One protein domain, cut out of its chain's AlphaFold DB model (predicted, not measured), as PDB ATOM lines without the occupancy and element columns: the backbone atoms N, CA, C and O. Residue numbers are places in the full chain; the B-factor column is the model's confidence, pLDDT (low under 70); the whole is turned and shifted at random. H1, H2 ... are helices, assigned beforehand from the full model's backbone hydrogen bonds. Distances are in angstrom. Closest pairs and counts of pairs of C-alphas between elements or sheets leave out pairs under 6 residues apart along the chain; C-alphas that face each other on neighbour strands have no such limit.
ATOM      1  N   LEU A 115     156.508 180.929 203.379       92.25
ATOM      2  CA  LEU A 115     157.723 180.865 204.195       92.25
ATOM      3  C   LEU A 115     158.956 181.366 203.426       92.25
ATOM      4  O   LEU A 115     159.768 182.098 203.989       92.25
ATOM      5  N   ALA A 116     159.087 181.015 202.142       91.31
ATOM      6  CA  ALA A 116     160.195 181.466 201.299       91.31
ATOM      7  C   ALA A 116     160.175 182.990 201.076       91.31
ATOM      8  O   ALA A 116     161.202 183.650 201.239       91.31
ATOM      9  N   ILE A 117     159.005 183.564 200.769       93.12
ATOM     10  CA  ILE A 117     158.827 185.015 200.599       93.12
ATOM     11  C   ILE A 117     159.057 185.750 201.927       93.12
ATOM     12  O   ILE A 117     159.735 186.776 201.949       93.12
ATOM     13  N   PHE A 118     158.556 185.213 203.043       94.56
ATOM     14  CA  PHE A 118     158.776 185.783 204.374       94.56
ATOM     15  C   PHE A 118     160.261 185.766 204.767       94.56
ATOM     16  O   PHE A 118     160.795 186.784 205.200       94.56
ATOM     17  N   GLY A 119     160.959 184.646 204.550       93.12
ATOM     18  CA  GLY A 119     162.401 184.537 204.786       93.12
ATOM     19  C   GLY A 119     163.209 185.523 203.939       93.12
ATOM     20  O   GLY A 119     164.083 186.211 204.467       93.12
ATOM     21  N   LEU A 120     162.872 185.666 202.653       94.19
ATOM     22  CA  LEU A 120     163.496 186.652 201.766       94.19
ATOM     23  C   LEU A 120     163.265 188.092 202.255       94.19
ATOM     24  O   LEU A 120     164.204 188.885 202.275       94.19
ATOM     25  N   ALA A 121     162.049 188.422 202.702       93.38
ATOM     26  CA  ALA A 121     161.736 189.735 203.263       93.38
ATOM     27  C   ALA A 121     162.550 190.031 204.537       93.38
ATOM     28  O   ALA A 121     163.122 191.115 204.654       93.38
ATOM     29  N   VAL A 122     162.680 189.065 205.455       95.06
ATOM     30  CA  VAL A 122     163.504 189.205 206.672       95.06
ATOM     31  C   VAL A 122     164.982 189.413 206.330       95.06
ATOM     32  O   VAL A 122     165.633 190.259 206.945       95.06
ATOM     33  N   VAL A 123     165.519 188.700 205.335       94.81
ATOM     34  CA  VAL A 123     166.910 188.878 204.879       94.81
ATOM     35  C   VAL A 123     167.121 190.261 204.260       94.81
ATOM     36  O   VAL A 123     168.099 190.926 204.594       94.81
ATOM     37  N   LEU A 124     166.194 190.736 203.421       92.50
ATOM     38  CA  LEU A 124     166.264 192.077 202.831       92.50
ATOM     39  C   LEU A 124     166.201 193.183 203.895       92.50
ATOM     40  O   LEU A 124     167.026 194.091 203.859       92.50
ATOM     41  N   VAL A 125     165.292 193.081 204.872       90.06
ATOM     42  CA  VAL A 125     165.206 194.030 206.002       90.06
ATOM     43  C   VAL A 125     166.466 193.983 206.872       90.06
ATOM     44  O   VAL A 125     166.961 195.017 207.309       90.06
ATOM     45  N   SER A 126     167.037 192.798 207.091       87.81
ATOM     46  CA  SER A 126     168.285 192.662 207.854       87.81
ATOM     47  C   SER A 126     169.468 193.305 207.119       87.81
ATOM     48  O   SER A 126     170.286 193.983 207.736       87.81
ATOM     49  N   LEU A 127     169.540 193.153 205.792       89.06
ATOM     50  CA  LEU A 127     170.559 193.784 204.950       89.06
ATOM     51  C   LEU A 127     170.414 195.312 204.887       89.06
ATOM     52  O   LEU A 127     171.429 196.004 204.930       89.06
ATOM     53  N   THR A 128     169.194 195.859 204.825       84.69
ATOM     54  CA  THR A 128     169.004 197.322 204.853       84.69
ATOM     55  C   THR A 128     169.383 197.921 206.205       84.69
ATOM     56  O   THR A 128     170.043 198.957 206.230       84.69
ATOM     57  N   PHE A 129     169.069 197.248 207.318       81.19
ATOM     58  CA  PHE A 129     169.514 197.664 208.653       81.19
ATOM     59  C   PHE A 129     171.043 197.620 208.813       81.19
ATOM     60  O   PHE A 129     171.614 198.539 209.391       81.19
ATOM     61  N   LEU A 130     171.720 196.607 208.259       80.25
ATOM     62  CA  LEU A 130     173.189 196.540 208.252       80.25
ATOM     63  C   LEU A 130     173.839 197.614 207.360       80.25
ATOM     64  O   LEU A 130     174.960 198.036 207.633       80.25
ATOM     65  N   ALA A 131     173.152 198.059 206.305       84.75
ATOM     66  CA  ALA A 131     173.632 199.113 205.412       84.75
ATOM     67  C   ALA A 131     173.370 200.542 205.936       84.75
ATOM     68  O   ALA A 131     174.020 201.479 205.473       84.75
ATOM     69  N   GLN A 132     172.429 200.726 206.871       79.94
ATOM     70  CA  GLN A 132     172.005 202.038 207.378       79.94
ATOM     71  C   GLN A 132     172.106 202.119 208.916       79.94
ATOM     72  O   GLN A 132     171.102 201.948 209.615       79.94
ATOM     73  N   PRO A 133     173.296 202.434 209.469       75.69
ATOM     74  CA  PRO A 133     173.520 202.447 210.919       75.69
ATOM     75  C   PRO A 133     172.661 203.478 211.679       75.69
ATOM     76  O   PRO A 133     172.357 203.270 212.851       75.69
ATOM     77  N   GLU A 134     172.205 204.557 211.029       79.81
ATOM     78  CA  GLU A 134     171.306 205.553 211.644       79.81
ATOM     79  C   GLU A 134     169.900 204.995 211.934       79.81
ATOM     80  O   GLU A 134     169.302 205.306 212.972       79.81
ATOM     81  N   LEU A 135     169.379 204.113 211.069       79.31
ATOM     82  CA  LEU A 135     168.113 203.417 211.326       79.31
ATOM     83  C   LEU A 135     168.264 202.395 212.454       79.31
ATOM     84  O   LEU A 135     167.359 202.245 213.270       79.31
ATOM     85  N   GLN A 136     169.417 201.727 212.546       81.94
ATOM     86  CA  GLN A 136     169.698 200.813 213.649       81.94
ATOM     87  C   GLN A 136     169.758 201.558 214.993       81.94
ATOM     88  O   GLN A 136     169.169 201.092 215.969       81.94
ATOM     89  N   ALA A 137     170.418 202.720 215.040       78.88
ATOM     90  CA  ALA A 137     170.502 203.547 216.242       78.88
ATOM     91  C   ALA A 137     169.111 204.011 216.707       78.88
ATOM     92  O   ALA A 137     168.700 203.683 217.822       78.88
ATOM     93  N   SER A 138     168.349 204.672 215.830       83.12
ATOM     94  CA  SER A 138     167.005 205.183 216.150       83.12
ATOM     95  C   SER A 138     165.997 204.077 216.498       83.12
ATOM     96  O   SER A 138     165.218 204.225 217.441       83.12
ATOM     97  N   ALA A 139     166.042 202.928 215.814       81.62
ATOM     98  CA  ALA A 139     165.220 201.771 216.170       81.62
ATOM     99  C   ALA A 139     165.604 201.178 217.535       81.62
ATOM    100  O   ALA A 139     164.719 200.773 218.290       81.62
ATOM    101  N   SER A 140     166.898 201.137 217.876       84.25
ATOM    102  CA  SER A 140     167.343 200.654 219.187       84.25
ATOM    103  C   SER A 140     166.893 201.580 220.319       84.25
ATOM    104  O   SER A 140     166.366 201.095 221.316       84.25
ATOM    105  N   GLU A 141     167.001 202.899 220.140       86.56
ATOM    106  CA  GLU A 141     166.563 203.903 221.114       86.56
ATOM    107  C   GLU A 141     165.046 203.834 221.350       86.56
ATOM    108  O   GLU A 141     164.600 203.756 222.495       86.56
ATOM    109  N   ALA A 142     164.251 203.739 220.279       86.94
ATOM    110  CA  ALA A 142     162.804 203.556 220.374       86.94
ATOM    111  C   ALA A 142     162.414 202.236 221.071       86.94
ATOM    112  O   ALA A 142     161.479 202.211 221.876       86.94
ATOM    113  N   LEU A 143     163.134 201.140 220.797       89.00
ATOM    114  CA  LEU A 143     162.881 199.839 221.417       89.00
ATOM    115  C   LEU A 143     163.255 199.834 222.907       89.00
ATOM    116  O   LEU A 143     162.485 199.324 223.721       89.00
ATOM    117  N   PHE A 144     164.398 200.423 223.278       88.06
ATOM    118  CA  PHE A 144     164.799 200.576 224.677       88.06
ATOM    119  C   PHE A 144     163.828 201.481 225.440       88.06
ATOM    120  O   PHE A 144     163.367 201.078 226.505       88.06
ATOM    121  N   GLY A 145     163.422 202.622 224.873       85.44
ATOM    122  CA  GLY A 145     162.423 203.503 225.486       85.44
ATOM    123  C   GLY A 145     161.066 202.818 225.703       85.44
ATOM    124  O   GLY A 145     160.453 202.971 226.759       85.44
ATOM    125  N   TRP A 146     160.612 201.993 224.749       88.44
ATOM    126  CA  TRP A 146     159.389 201.201 224.911       88.44
ATOM    127  C   TRP A 146     159.528 200.104 225.980       88.44
ATOM    128  O   TRP A 146     158.617 199.910 226.787       88.44
ATOM    129  N   LEU A 147     160.666 199.404 226.023       86.62
ATOM    130  CA  LEU A 147     160.947 198.393 227.046       86.62
ATOM    131  C   LEU A 147     161.036 199.010 228.449       86.62
ATOM    132  O   LEU A 147     160.458 198.461 229.385       86.62
ATOM    133  N   GLU A 148     161.708 200.150 228.595       81.38
ATOM    134  CA  GLU A 148     161.873 200.852 229.871       81.38
ATOM    135  C   GLU A 148     160.537 201.402 230.387       81.38
ATOM    136  O   GLU A 148     160.198 201.196 231.554       81.38
ATOM    137  N   PHE A 149     159.703 201.967 229.504       80.94
ATOM    138  CA  PHE A 149     158.322 202.335 229.830       80.94
ATOM    139  C   PHE A 149     157.540 201.137 230.400       80.94
ATOM    140  O   PHE A 149     156.951 201.231 231.479       80.94
ATOM    141  N   ARG A 150     157.603 199.972 229.740       80.06
ATOM    142  CA  ARG A 150     156.896 198.747 230.166       80.06
ATOM    143  C   ARG A 150     157.478 198.091 231.419       80.06
ATOM    144  O   ARG A 150     156.740 197.432 232.152       80.06
ATOM    145  N   GLN A 151     158.772 198.260 231.685       74.38
ATOM    146  CA  GLN A 151     159.385 197.847 232.948       74.38
ATOM    147  C   GLN A 151     158.957 198.767 234.096       74.38
ATOM    148  O   GLN A 151     158.597 198.262 235.156       74.38
ATOM    149  N   SER A 152     158.890 200.084 233.868       62.06
ATOM    150  CA  SER A 152     158.415 201.053 234.868       62.06
ATOM    151  C   SER A 152     156.952 200.825 235.277       62.06
ATOM    152  O   SER A 152     156.611 201.000 236.443       62.06
ATOM    153  N   GLU A 153     156.112 200.355 234.348       61.09
ATOM    154  CA  GLU A 153     154.701 200.014 234.582       61.09
ATOM    155  C   GLU A 153     154.528 198.750 235.454       61.09
ATOM    156  O   GLU A 153     153.572 198.656 236.219       61.09
ATOM    157  N   ASN A 154     155.461 197.790 235.379       58.69
ATOM    158  CA  ASN A 154     155.380 196.497 236.081       58.69
ATOM    159  C   ASN A 154     156.231 196.408 237.364       58.69
ATOM    160  O   ASN A 154     156.240 195.367 238.025       58.69
ATOM    161  N   GLN A 155     156.992 197.446 237.715       41.75
ATOM    162  CA  GLN A 155     157.931 197.380 238.833       41.75
ATOM    163  C   GLN A 155     157.272 197.773 240.163       41.75
ATOM    164  O   GLN A 155     157.277 198.939 240.555       41.75
ATOM    165  N   GLU A 156     156.772 196.780 240.907       46.75
ATOM    166  CA  GLU A 156     156.347 197.004 242.294       46.75
ATOM    167  C   GLU A 156     157.498 197.568 243.159       46.75
ATOM    168  O   GLU A 156     158.654 197.124 243.043       46.75
ATOM    169  N   PRO A 157     157.213 198.531 244.061       49.53
ATOM    170  CA  PRO A 157     158.227 199.206 244.860       49.53
ATOM    171  C   PRO A 157     158.780 198.287 245.958       49.53
ATOM    172  O   PRO A 157     158.370 198.331 247.115       49.53
TER     173      PRO A 157
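What this domain is: This is residues 115 to 157 of the 331 residues of the protein "SLT domain-containing protein" of Limnohabitans sp. 15K (UniProt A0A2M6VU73). Two helices, the longer H2 and the shorter H1, meet near their ends and make an open L, with a short tail after H2. The arms share little but the corner, and most of each stands free. Here are 43 residues with two named helices, H1 then H2, and no named strand: the class is all helix. The whole is extended and flat, with a radius of gyration of the C-alphas of 15.2 A and spans of 46 by 27 by 8 A.

How they stand to each other: Look first at H2, residues 133 to 154, and then at H1, residues 115 to 131. They only just touch, with 3 pairs of C-alphas within 8 A, and only at the corner by their tight link of one residue. H1 touches with residues 129 to 130 alone, H2 with residues 135 to 136 alone; the closest C-alphas, those of Phe 129 and Gln 136, are 5.9 A apart. Their lines are about perpendicular, at 73 degrees. In H1 and H2 every O i to N i+4 pair is within hydrogen-bond range.

Where its parts are: Find C-alpha 133 at (173.520, 202.447, 210.919); from there H2 runs 31.6 A to C-alpha 154 at (155.380, 196.497, 236.081). H1 begins at C-alpha 115, (157.723, 180.865, 204.195), and runs 24.2 A to C-alpha 131.

The domain as a whole: The two C-alphas farthest apart, those of Ala 116 and Pro 157, are 47.1 A apart. The printed part has no cut. Look at residues 152 to 157 for pLDDT under 70.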